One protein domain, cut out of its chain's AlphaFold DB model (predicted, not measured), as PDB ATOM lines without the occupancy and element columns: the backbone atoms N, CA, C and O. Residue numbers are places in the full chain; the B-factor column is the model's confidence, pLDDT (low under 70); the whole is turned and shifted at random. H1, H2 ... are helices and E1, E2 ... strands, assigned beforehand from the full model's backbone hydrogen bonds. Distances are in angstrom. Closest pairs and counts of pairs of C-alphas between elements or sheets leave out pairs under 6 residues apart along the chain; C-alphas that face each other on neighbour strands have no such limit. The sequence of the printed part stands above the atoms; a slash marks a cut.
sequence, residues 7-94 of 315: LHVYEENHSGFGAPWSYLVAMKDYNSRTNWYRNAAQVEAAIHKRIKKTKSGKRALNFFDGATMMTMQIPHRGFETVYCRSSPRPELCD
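AT A GLANCE: This is residues 7 to 94 of the 315 residues of the protein "Hypothetical protein" of Helicotheca tamesis (UniProt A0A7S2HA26). A two-stranded hairpin, E1 and E2, crosses the middle of an elongated model, with H3 next to E1 and H2 packed on H3. Residues 53 to 58 stick out at one end, and residues 86 to 91, after H4, at the other. The printed part has 88 residues with two named strands and four named helices, in the order E1 E2 H1 H2 H3 H4 along the chain; the sheet, in the order E1 - E2, is antiparallel, and the class is mixed, helices and strands; the whole is loose, with a radius of gyration of the C-alphas of 16.2 A, and the C-alphas span 54 by 35 by 20 A.

IN THESE COORDINATES: E1, residues 7 to 12, begins at C-alpha 7 (5.282, -24.730, 23.972) and is 16.7 A long; E2, 21 to 27, is 19.8 A. H1 is 30 to 36, H2 40 to 50 with 15.2 A, H3 66 to 72, and H4 77 to 83, ending at C-alpha 83 (9.132, -28.050, 11.858).

HOW THE PARTS SIT: In the hairpin, N 8 and O 25 are 2.9 A apart, within hydrogen-bond range. The closest C-alphas of E1 and H3, Tyr 10 and Met 72, are 5.2 A apart. H2 and H3 touch, Ala 40 to Gly 66 being the closest C-alphas at 3.8 A, at a steep tilt of 67 degrees, opposite ways. H1 and H4 touch no helix. H2, H3 and H4 have every O i to N i+4 pair within range; H1 has 0 of 3, but 4 of 4 O i to N i+3.

THE WHOLE: The C-alphas of Ser 56 and Pro 88 are farthest apart, 54.4 A. The printed part has no cut; the link H2 to H3 is long. No printed residue is under 70 in pLDDT.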
ATOM      1  N   LEU A   7       5.245 -25.803  24.956       93.81
ATOM      2  CA  LEU A   7       5.282 -24.730  23.972       93.81
ATOM      3  C   LEU A   7       4.166 -24.954  22.938       93.81
ATOM      4  O   LEU A   7       4.037 -26.039  22.375       93.81
ATOM      5  N   HIS A   8       3.378 -23.916  22.666       94.81
ATOM      6  CA  HIS A   8       2.294 -23.951  21.679       94.81
ATOM      7  C   HIS A   8       2.400 -22.781  20.715       94.81
ATOM      8  O   HIS A   8       2.753 -21.676  21.123       94.81
ATOM      9  N   VAL A   9       2.042 -23.005  19.454       96.19
ATOM     10  CA  VAL A   9       1.923 -21.941  18.452       96.19
ATOM     11  C   VAL A   9       0.484 -21.810  17.995       96.19
ATOM     12  O   VAL A   9      -0.212 -22.810  17.840       96.19
ATOM     13  N   TYR A  10       0.059 -20.575  17.760       96.25
ATOM     14  CA  TYR A  10      -1.227 -20.269  17.148       96.25
ATOM     15  C   TYR A  10      -1.103 -19.042  16.241       96.25
ATOM     16  O   TYR A  10      -0.116 -18.304  16.307       96.25
ATOM     17  N   GLU A  11      -2.106 -18.832  15.393       94.62
ATOM     18  CA  GLU A  11      -2.206 -17.659  14.523       94.62
ATOM     19  C   GLU A  11      -3.480 -16.885  14.846       94.62
ATOM     20  O   GLU A  11      -4.507 -17.475  15.171       94.62
ATOM     21  N   GLU A  12      -3.409 -15.561  14.751       93.06
ATOM     22  CA  GLU A  12      -4.538 -14.656  14.970       93.06
ATOM     23  C   GLU A  12      -4.516 -13.554  13.904       93.06
ATOM     24  O   GLU A  12      -3.462 -13.001  13.585       93.06
ATOM     25  N   ASN A  13      -5.675 -13.233  13.330       92.94
ATOM     26  CA  ASN A  13      -5.822 -12.285  12.224       92.94
ATOM     27  C   ASN A  13      -6.392 -10.917  12.646       92.94
ATOM     28  O   ASN A  13      -6.371  -9.982  11.844       92.94
ATOM     29  N   HIS A  14      -6.826 -10.747  13.896       92.62
ATOM     30  CA  HIS A  14      -7.378  -9.491  14.422       92.62
ATOM     31  C   HIS A  14      -6.343  -8.588  15.117       92.62
ATOM     32  O   HIS A  14      -6.706  -7.618  15.782       92.62
ATOM     33  N   SER A  15      -5.047  -8.853  14.938       88.81
ATOM     34  CA  SER A  15      -3.961  -8.106  15.594       88.81
ATOM     35  C   SER A  15      -3.604  -6.767  14.932       88.81
ATOM     36  O   SER A  15      -2.749  -6.040  15.430       88.81
ATOM     37  N   GLY A  16      -4.243  -6.423  13.809       89.88
ATOM     38  CA  GLY A  16      -4.036  -5.142  13.120       89.88
ATOM     39  C   GLY A  16      -2.795  -5.072  12.219       89.88
ATOM     40  O   GLY A  16      -2.488  -4.001  11.707       89.88
ATOM     41  N   PHE A  17      -2.108  -6.193  11.977       90.69
ATOM     42  CA  PHE A  17      -0.894  -6.256  11.144       90.69
ATOM     43  C   PHE A  17      -1.158  -6.453   9.639       90.69
ATOM     44  O   PHE A  17      -0.221  -6.646   8.871       90.69
ATOM     45  N   GLY A  18      -2.420  -6.422   9.192       91.75
ATOM     46  CA  GLY A  18      -2.790  -6.616   7.779       91.75
ATOM     47  C   GLY A  18      -2.629  -8.052   7.254       91.75
ATOM     48  O   GLY A  18      -2.904  -8.302   6.085       91.75
ATOM     49  N   ALA A  19      -2.213  -8.988   8.110       91.44
ATOM     50  CA  ALA A  19      -2.084 -10.418   7.852       91.44
ATOM     51  C   ALA A  19      -2.209 -11.194   9.182       91.44
ATOM     52  O   ALA A  19      -2.059 -10.577  10.246       91.44
ATOM     53  N   PRO A  20      -2.466 -12.519   9.149       91.38
ATOM     54  CA  PRO A  20      -2.348 -13.364  10.332       91.38
ATOM     55  C   PRO A  20      -0.964 -13.227  10.964       91.38
ATOM     56  O   PRO A  20       0.047 -13.184  10.260       91.38
ATOM     57  N   TRP A  21      -0.925 -13.147  12.290       94.75
ATOM     58  CA  TRP A  21       0.314 -13.094  13.049       94.75
ATOM     59  C   TRP A  21       0.463 -14.343  13.900       94.75
ATOM     60  O   TRP A  21      -0.499 -14.815  14.506       94.75
ATOM     61  N   SER A  22       1.681 -14.865  13.943       95.19
ATOM     62  CA  SER A  22       2.024 -16.058  14.703       95.19
ATOM     63  C   SER A  22       2.427 -15.695  16.127       95.19
ATOM     64  O   SER A  22       3.198 -14.759  16.354       95.19
ATOM     65  N   TYR A  23       1.956 -16.478  17.086       96.19
ATOM     66  CA  TYR A  23       2.256 -16.317  18.502       96.19
ATOM     67  C   TYR A  23       2.799 -17.622  19.073       96.19
ATOM     68  O   TYR A  23       2.377 -18.705  18.674       96.19
ATOM     69  N   LEU A  24       3.718 -17.507  20.033       95.94
ATOM     70  CA  LEU A  24       4.243 -18.621  20.818       95.94
ATOM     71  C   LEU A  24       3.779 -18.465  22.269       95.94
ATOM     72  O   LEU A  24       3.963 -17.411  22.879       95.94
ATOM     73  N   VAL A  25       3.214 -19.527  22.829       95.75
ATOM     74  CA  VAL A  25       2.838 -19.632  24.239       95.75
ATOM     75  C   VAL A  25       3.810 -20.578  24.914       95.75
ATOM     76  O   VAL A  25       3.945 -21.722  24.491       95.75
ATOM     77  N   ALA A  26       4.478 -20.098  25.961       94.88
ATOM     78  CA  ALA A  26       5.476 -20.863  26.689       94.88
ATOM     79  C   ALA A  26       5.070 -21.062  28.150       94.88
ATOM     80  O   ALA A  26       4.877 -20.097  28.893       94.88
ATOM     81  N   MET A  27       4.933 -22.322  28.557       94.12
ATOM     82  CA  MET A  27       4.443 -22.715  29.876       94.12
ATOM     83  C   MET A  27       5.583 -23.287  30.714       94.12
ATOM     84  O   MET A  27       6.316 -24.169  30.270       94.12
ATOM     85  N   LYS A  28       5.751 -22.763  31.933       91.44
ATOM     86  CA  LYS A  28       6.786 -23.220  32.880       91.44
ATOM     87  C   LYS A  28       6.450 -24.546  33.556       91.44
ATOM     88  O   LYS A  28       7.340 -25.193  34.087       91.44
ATOM     89  N   ASP A  29       5.175 -24.898  33.559       88.00
ATOM     90  CA  ASP A  29       4.627 -26.052  34.253       88.00
ATOM     91  C   ASP A  29       3.735 -26.826  33.285       88.00
ATOM     92  O   ASP A  29       2.918 -26.240  32.568       88.00
ATOM     93  N   TYR A  30       3.919 -28.137  33.263       82.94
ATOM     94  CA  TYR A  30       3.214 -29.060  32.399       82.94
ATOM     95  C   TYR A  30       1.723 -29.114  32.743       82.94
ATOM     96  O   TYR A  30       0.896 -29.118  31.836       82.94
ATOM     97  N   ASN A  31       1.345 -28.974  34.020       86.19
ATOM     98  CA  ASN A  31      -0.069 -28.925  34.412       86.19
ATOM     99  C   ASN A  31      -0.805 -27.729  33.794       86.19
ATOM    100  O   ASN A  31      -2.005 -27.798  33.506       86.19
ATOM    101  N   SER A  32      -0.089 -26.630  33.534       90.75
ATOM    102  CA  SER A  32      -0.650 -25.449  32.872       90.75
ATOM    103  C   SER A  32      -1.118 -25.739  31.440       90.75
ATOM    104  O   SER A  32      -2.038 -25.059  30.973       90.75
ATOM    105  N   ARG A  33      -0.574 -26.780  30.786       91.38
ATOM    106  CA  ARG A  33      -1.003 -27.276  29.467       91.38
ATOM    107  C   ARG A  33      -2.464 -27.719  29.467       91.38
ATOM    108  O   ARG A  33      -3.165 -27.461  28.493       91.38
ATOM    109  N   THR A  34      -2.982 -28.212  30.591       91.69
ATOM    110  CA  THR A  34      -4.406 -28.575  30.716       91.69
ATOM    111  C   THR A  34      -5.318 -27.380  30.440       91.69
ATOM    112  O   THR A  34      -6.412 -27.521  29.898       91.69
ATOM    113  N   ASN A  35      -4.871 -26.160  30.763       91.50
ATOM    114  CA  ASN A  35      -5.644 -24.952  30.482       91.50
ATOM    115  C   ASN A  35      -5.667 -24.589  28.995       91.50
ATOM    116  O   ASN A  35      -6.631 -23.960  28.560       91.50
ATOM    117  N   TRP A  36      -4.634 -24.975  28.238       93.94
ATOM    118  CA  TRP A  36      -4.590 -24.801  26.788       93.94
ATOM    119  C   TRP A  36      -5.706 -25.593  26.118       93.94
ATOM    120  O   TRP A  36      -6.413 -25.049  25.276       93.94
ATOM    121  N   TYR A  37      -5.910 -26.836  26.559       92.69
ATOM    122  CA  TYR A  37      -6.831 -27.803  25.959       92.69
ATOM    123  C   TYR A  37      -8.234 -27.839  26.582       92.69
ATOM    124  O   TYR A  37      -8.988 -28.788  26.378       92.69
ATOM    125  N   ARG A  38      -8.627 -26.800  27.323       92.94
ATOM    126  CA  ARG A  38     -10.007 -26.671  27.812       92.94
ATOM    127  C   ARG A  38     -11.001 -26.631  26.656       92.94
ATOM    128  O   ARG A  38     -10.720 -26.063  25.599       92.94
ATOM    129  N   ASN A  39     -12.196 -27.163  26.886       92.69
ATOM    130  CA  ASN A  39     -13.280 -27.033  25.916       92.69
ATOM    131  C   ASN A  39     -13.845 -25.598  25.893       92.69
ATOM    132  O   ASN A  39     -13.619 -24.800  26.810       92.69
ATOM    133  N   ALA A  40     -14.618 -25.269  24.854       95.00
ATOM    134  CA  ALA A  40     -15.176 -23.928  24.679       95.00
ATOM    135  C   ALA A  40     -15.999 -23.452  25.890       95.00
ATOM    136  O   ALA A  40     -15.841 -22.313  26.323       95.00
ATOM    137  N   ALA A  41     -16.833 -24.314  26.478       94.94
ATOM    138  CA  ALA A  41     -17.688 -23.945  27.607       94.94
ATOM    139  C   ALA A  41     -16.875 -23.570  28.858       94.94
ATOM    140  O   ALA A  41     -17.189 -22.602  29.551       94.94
ATOM    141  N   GLN A  42     -15.793 -24.295  29.132       94.44
ATOM    142  CA  GLN A  42     -14.893 -24.007  30.249       94.44
ATOM    143  C   GLN A  42     -14.116 -22.710  30.049       94.44
ATOM    144  O   GLN A  42     -13.890 -21.968  31.010       94.44
ATOM    145  N   VAL A  43     -13.694 -22.439  28.812       95.56
ATOM    146  CA  VAL A  43     -13.041 -21.175  28.461       95.56
ATOM    147  C   VAL A  43     -14.023 -20.018  28.641       95.56
ATOM    148  O   VAL A  43     -13.678 -19.050  29.317       95.56
ATOM    149  N   GLU A  44     -15.262 -20.146  28.164       95.00
ATOM    150  CA  GLU A  44     -16.318 -19.143  28.358       95.00
ATOM    151  C   GLU A  44     -16.597 -18.872  29.839       95.00
ATOM    152  O   GLU A  44     -16.564 -17.724  30.291       95.00
ATOM    153  N   ALA A  45     -16.791 -19.925  30.635       94.44
ATOM    154  CA  ALA A  45     -16.987 -19.789  32.074       94.44
ATOM    155  C   ALA A  45     -15.803 -19.062  32.741       94.44
ATOM    156  O   ALA A  45     -15.994 -18.192  33.596       94.44
ATOM    157  N   ALA A  46     -14.568 -19.365  32.323       94.25
ATOM    158  CA  ALA A  46     -13.371 -18.702  32.828       94.25
ATOM    159  C   ALA A  46     -13.282 -17.226  32.399       94.25
ATOM    160  O   ALA A  46     -12.937 -16.387  33.236       94.25
ATOM    161  N   ILE A  47     -13.625 -16.892  31.151       94.06
ATOM    162  CA  ILE A  47     -13.710 -15.511  30.648       94.06
ATOM    163  C   ILE A  47     -14.712 -14.724  31.493       94.06
ATOM    164  O   ILE A  47     -14.367 -13.677  32.039       94.06
ATOM    165  N   HIS A  48     -15.919 -15.260  31.680       91.06
ATOM    166  CA  HIS A  48     -16.975 -14.619  32.462       91.06
ATOM    167  C   HIS A  48     -16.596 -14.412  33.936       91.06
ATOM    168  O   HIS A  48     -16.983 -13.406  34.535       91.06
ATOM    169  N   LYS A  49     -15.834 -15.342  34.526       93.88
ATOM    170  CA  LYS A  49     -15.370 -15.250  35.919       93.88
ATOM    171  C   LYS A  49     -14.223 -14.251  36.097       93.88
ATOM    172  O   LYS A  49     -14.121 -13.627  37.150       93.88
ATOM    173  N   ARG A  50     -13.330 -14.131  35.108       94.12
ATOM    174  CA  ARG A  50     -12.062 -13.387  35.238       94.12
ATOM    175  C   ARG A  50     -12.103 -11.997  34.615       94.12
ATOM    176  O   ARG A  50     -11.432 -11.093  35.110       94.12
ATOM    177  N   ILE A  51     -12.868 -11.807  33.545       93.50
ATOM    178  CA  ILE A  51     -12.932 -10.533  32.833       93.50
ATOM    179  C   ILE A  51     -14.057  -9.678  33.403       93.50
ATOM    180  O   ILE A  51     -15.208 -10.097  33.522       93.50
ATOM    181  N   LYS A  52     -13.719  -8.435  33.758       88.81
ATOM    182  CA  LYS A  52     -14.696  -7.479  34.278       88.81
ATOM    183  C   LYS A  52     -15.733  -7.157  33.205       88.81
ATOM    184  O   LYS A  52     -15.389  -6.812  32.076       88.81
ATOM    185  N   LYS A  53     -17.007  -7.197  33.596       88.06
ATOM    186  CA  LYS A  53     -18.107  -6.731  32.749       88.06
ATOM    187  C   LYS A  53     -17.894  -5.260  32.393       88.06
ATOM    188  O   LYS A  53     -17.502  -4.452  33.239       88.06
ATOM    189  N   THR A  54     -18.162  -4.910  31.140       90.56
ATOM    190  CA  THR A  54     -18.121  -3.513  30.706       90.56
ATOM    191  C   THR A  54     -19.291  -2.744  31.326       90.56
ATOM    192  O   THR A  54     -20.359  -3.306  31.574       90.56
ATOM    193  N   LYS A  55     -19.124  -1.434  31.549       93.12
ATOM    194  CA  LYS A  55     -20.210  -0.578  32.068       93.12
ATOM    195  C   LYS A  55     -21.411  -0.492  31.115       93.12
ATOM    196  O   LYS A  55     -22.509  -0.189  31.557       93.12
ATOM    197  N   SER A  56     -21.196  -0.742  29.824       91.94
ATOM    198  CA  SER A  56     -22.225  -0.693  28.781       91.94
ATOM    199  C   SER A  56     -22.989  -2.008  28.608       91.94
ATOM    200  O   SER A  56     -23.892  -2.066  27.778       91.94
ATOM    201  N   GLY A  57     -22.611  -3.074  29.322       86.69
ATOM    202  CA  GLY A  57     -23.191  -4.410  29.150       86.69
ATOM    203  C   GLY A  57     -22.749  -5.136  27.872       86.69
ATOM    204  O   GLY A  57     -23.137  -6.281  27.659       86.69
ATOM    205  N   LYS A  58     -21.913  -4.512  27.033       88.12
ATOM    206  CA  LYS A  58     -21.322  -5.156  25.851       88.12
ATOM    207  C   LYS A  58     -20.245  -6.167  26.259       88.12
ATOM    208  O   LYS A  58     -19.645  -6.046  27.334       88.12
ATOM    209  N   ARG A  59     -19.968  -7.136  25.380       86.94
ATOM    210  CA  ARG A  59     -18.856  -8.083  25.557       86.94
ATOM    211  C   ARG A  59     -17.538  -7.318  25.696       86.94
ATOM    212  O   ARG A  59     -17.314  -6.332  24.999       86.94
ATOM    213  N   ALA A  60     -16.700  -7.752  26.635       91.75
ATOM    214  CA  ALA A  60     -15.388  -7.148  26.868       91.75
ATOM    215  C   ALA A  60     -14.357  -7.568  25.806       91.75
ATOM    216  O   ALA A  60     -13.409  -6.831  25.553       91.75
ATOM    217  N   LEU A  61     -14.560  -8.735  25.188       93.75
ATOM    218  CA  LEU A  61     -13.742  -9.275  24.108       93.75
ATOM    219  C   LEU A  61     -14.578  -9.304  22.825       93.75
ATOM    220  O   LEU A  61     -15.701  -9.805  22.834       93.75
ATOM    221  N   ASN A  62     -14.040  -8.742  21.744       91.94
ATOM    222  CA  ASN A  62     -14.731  -8.679  20.451       91.94
ATOM    223  C   ASN A  62     -14.420  -9.882  19.553       91.94
ATOM    224  O   ASN A  62     -15.259 -10.252  18.740       91.94
ATOM    225  N   PHE A  63     -13.224 -10.460  19.697       93.94
ATOM    226  CA  PHE A  63     -12.665 -11.451  18.769       93.94
ATOM    227  C   PHE A  63     -12.171 -12.721  19.467       93.94
ATOM    228  O   PHE A  63     -11.570 -13.565  18.824       93.94
ATOM    229  N   PHE A  64     -12.377 -12.841  20.779       94.81
ATOM    230  CA  PHE A  64     -11.922 -13.995  21.543       94.81
ATOM    231  C   PHE A  64     -13.050 -14.530  22.414       94.81
ATOM    232  O   PHE A  64     -13.640 -13.794  23.211       94.81
ATOM    233  N   ASP A  65     -13.308 -15.817  22.242       95.12
ATOM    234  CA  ASP A  65     -14.273 -16.636  22.960       95.12
ATOM    235  C   ASP A  65     -13.754 -18.088  23.015       95.12
ATOM    236  O   ASP A  65     -12.667 -18.409  22.519       95.12
ATOM    237  N   GLY A  66     -14.502 -18.983  23.648       95.44
ATOM    238  CA  GLY A  66     -14.129 -20.380  23.814       95.44
ATOM    239  C   GLY A  66     -14.025 -21.142  22.496       95.44
ATOM    240  O   GLY A  66     -13.150 -21.996  22.365       95.44
ATOM    241  N   ALA A  67     -14.866 -20.822  21.509       96.19
ATOM    242  CA  ALA A  67     -14.788 -21.434  20.185       96.19
ATOM    243  C   ALA A  67     -13.499 -21.013  19.465       96.19
ATOM    244  O   ALA A  67     -12.782 -21.858  18.934       96.19
ATOM    245  N   THR A  68     -13.157 -19.725  19.532       95.69
ATOM    246  CA  THR A  68     -11.903 -19.176  19.007       95.69
ATOM    247  C   THR A  68     -10.700 -19.847  19.669       95.69
ATOM    248  O   THR A  68      -9.824 -20.356  18.970       95.69
ATOM    249  N   MET A  69     -10.689 -19.958  21.003       95.88
ATOM    250  CA  MET A  69      -9.620 -20.647  21.738       95.88
ATOM    251  C   MET A  69      -9.442 -22.103  21.284       95.88
ATOM    252  O   MET A  69      -8.313 -22.557  21.125       95.88
ATOM    253  N   MET A  70     -10.531 -22.834  21.021       94.12
ATOM    254  CA  MET A  70     -10.435 -24.204  20.503       94.12
ATOM    255  C   MET A  70      -9.747 -24.268  19.136       94.12
ATOM    256  O   MET A  70      -8.970 -25.188  18.894       94.12
ATOM    257  N   THR A  71      -9.979 -23.294  18.251       93.50
ATOM    258  CA  THR A  71      -9.280 -23.258  16.953       93.50
ATOM    259  C   THR A  71      -7.781 -23.001  17.100       93.50
ATOM    260  O   THR A  71      -6.995 -23.518  16.312       93.50
ATOM    261  N   MET A  72      -7.372 -22.279  18.149       95.38
ATOM    262  CA  MET A  72      -5.962 -22.011  18.449       95.38
ATOM    263  C   MET A  72      -5.221 -23.244  18.984       95.38
ATOM    264  O   MET A  72      -3.993 -23.265  18.963       95.38
ATOM    265  N   GLN A  73      -5.929 -24.282  19.448       94.06
ATOM    266  CA  GLN A  73      -5.305 -25.484  20.016       94.06
ATOM    267  C   GLN A  73      -4.602 -26.362  18.975       94.06
ATOM    268  O   GLN A  73      -3.715 -27.129  19.351       94.06
ATOM    269  N   ILE A  74      -4.985 -26.258  17.697       94.12
ATOM    270  CA  ILE A  74      -4.454 -27.074  16.601       94.12
ATOM    271  C   ILE A  74      -3.540 -26.198  15.733       94.12
ATOM    272  O   ILE A  74      -4.036 -25.321  15.021       94.12
ATOM    273  N   PRO A  75      -2.216 -26.437  15.724       94.50
ATOM    274  CA  PRO A  75      -1.300 -25.682  14.880       94.50
ATOM    275  C   PRO A  75      -1.642 -25.795  13.390       94.50
ATOM    276  O   PRO A  75      -2.038 -26.852  12.884       94.50
ATOM    277  N   HIS A  76      -1.424 -24.708  12.653       94.25
ATOM    278  CA  HIS A  76      -1.568 -24.698  11.201       94.25
ATOM    279  C   HIS A  76      -0.554 -25.648  10.526       94.25
ATOM    280  O   HIS A  76       0.596 -25.749  10.957       94.25
ATOM    281  N   ARG A  77      -0.940 -26.305   9.416       93.12
ATOM    282  CA  ARG A  77      -0.078 -27.251   8.661       93.12
ATOM    283  C   ARG A  77       1.238 -26.615   8.197       93.12
ATOM    284  O   ARG A  77       2.241 -27.306   8.033       93.12
ATOM    285  N   GLY A  78       1.249 -25.296   8.005       94.50
ATOM    286  CA  GLY A  78       2.461 -24.539   7.692       94.50
ATOM    287  C   GLY A  78       3.542 -24.668   8.771       94.50
ATOM    288  O   GLY A  78       4.702 -24.884   8.429       94.50
ATOM    289  N   PHE A  79       3.173 -24.623  10.056       95.38
ATOM    290  CA  PHE A  79       4.129 -24.795  11.153       95.38
ATOM    291  C   PHE A  79       4.707 -26.196  11.192       95.38
ATOM    292  O   PHE A  79       5.920 -26.341  11.287       95.38
ATOM    293  N   GLU A  80       3.859 -27.214  11.065       93.62
ATOM    294  CA  GLU A  80       4.303 -28.603  10.964       93.62
ATOM    295  C   GLU A  80       5.275 -28.778   9.787       93.62
ATOM    296  O   GLU A  80       6.347 -29.349   9.941       93.62
ATOM    297  N   THR A  81       4.968 -28.192   8.625       94.50
ATOM    298  CA  THR A  81       5.847 -28.245   7.445       94.50
ATOM    299  C   THR A  81       7.213 -27.614   7.717       94.50
ATOM    300  O   THR A  81       8.235 -28.151   7.296       94.50
ATOM    301  N   VAL A  82       7.255 -26.468   8.404       94.94
ATOM    302  CA  VAL A  82       8.517 -25.815   8.784       94.94
ATOM    303  C   VAL A  82       9.269 -26.650   9.820       94.94
ATOM    304  O   VAL A  82      10.465 -26.873   9.656       94.94
ATOM    305  N   TYR A  83       8.574 -27.167  10.834       94.62
ATOM    306  CA  TYR A  83       9.132 -28.050  11.858       94.62
ATOM    307  C   TYR A  83       9.774 -29.296  11.239       94.62
ATOM    308  O   TYR A  83      10.921 -29.616  11.543       94.62
ATOM    309  N   CYS A  84       9.105 -29.919  10.273       93.94
ATOM    310  CA  CYS A  84       9.592 -31.100   9.568       93.94
ATOM    311  C   CYS A  84      10.708 -30.842   8.553       93.94
ATOM    312  O   CYS A  84      11.306 -31.787   8.045       93.94
ATOM    313  N   ARG A  85      11.028 -29.573   8.279       95.44
ATOM    314  CA  ARG A  85      12.215 -29.168   7.510       95.44
ATOM    315  C   ARG A  85      13.426 -28.876   8.394       95.44
ATOM    316  O   ARG A  85      14.470 -28.493   7.867       95.44
ATOM    317  N   SER A  86      13.298 -29.025   9.714       93.69
ATOM    318  CA  SER A  86      14.425 -28.881  10.639       93.69
ATOM    319  C   SER A  86      15.526 -29.897  10.324       93.69
ATOM    320  O   SER A  86      15.273 -30.944   9.728       93.69
ATOM    321  N   SER A  87      16.759 -29.577  10.717       93.62
ATOM    322  CA  SER A  87      17.916 -30.462  10.573       93.62
ATOM    323  C   SER A  87      18.539 -30.712  11.952       93.62
ATOM    324  O   SER A  87      19.060 -29.759  12.536       93.62
ATOM    325  N   PRO A  88      18.531 -31.958  12.466       92.50
ATOM    326  CA  PRO A  88      17.970 -33.162  11.837       92.50
ATOM    327  C   PRO A  88      16.436 -33.110  11.716       92.50
ATOM    328  O   PRO A  88      15.774 -32.410  12.484       92.50
ATOM    329  N   ARG A  89      15.879 -33.846  10.739       91.81
ATOM    330  CA  ARG A  89      14.423 -34.005  10.595       91.81
ATOM    331  C   ARG A  89      13.905 -34.749  11.832       91.81
ATOM    332  O   ARG A  89      14.440 -35.820  12.115       91.81
ATOM    333  N   PRO A  90      12.900 -34.218  12.553       90.69
ATOM    334  CA  PRO A  90      12.281 -34.936  13.664       90.69
ATOM    335  C   PRO A  90      11.724 -36.282  13.193       90.69
ATOM    336  O   PRO A  90      11.172 -36.362  12.099       90.69
ATOM    337  N   GLU A  91      11.848 -37.329  14.005       84.75
ATOM    338  CA  GLU A  91      11.425 -38.686  13.633       84.75
ATOM    339  C   GLU A  91       9.933 -38.750  13.276       84.75
ATOM    340  O   GLU A  91       9.561 -39.276  12.233       84.75
ATOM    341  N   LEU A  92       9.094 -38.088  14.076       82.50
ATOM    342  CA  LEU A  92       7.644 -38.018  13.875       82.50
ATOM    343  C   LEU A  92       7.248 -37.273  12.593       82.50
ATOM    344  O   LEU A  92       6.107 -37.308  12.157       82.50
ATOM    345  N   CYS A  93       8.180 -36.579  11.949       88.62
ATOM    346  CA  CYS A  93       7.902 -36.001  10.647       88.62
ATOM    347  C   CYS A  93       7.942 -37.025   9.519       88.62
ATOM    348  O   CYS A  93       7.679 -36.633   8.385       88.62
ATOM    349  N   ASP A  94       8.338 -38.273   9.764       84.44
ATOM    350  CA  ASP A  94       8.292 -39.326   8.761       84.44
ATOM    351  C   ASP A  94       6.835 -39.660   8.407       84.44
ATOM    352  O   ASP A  94       6.041 -40.078   9.248       84.44
TER     353      ASP A  94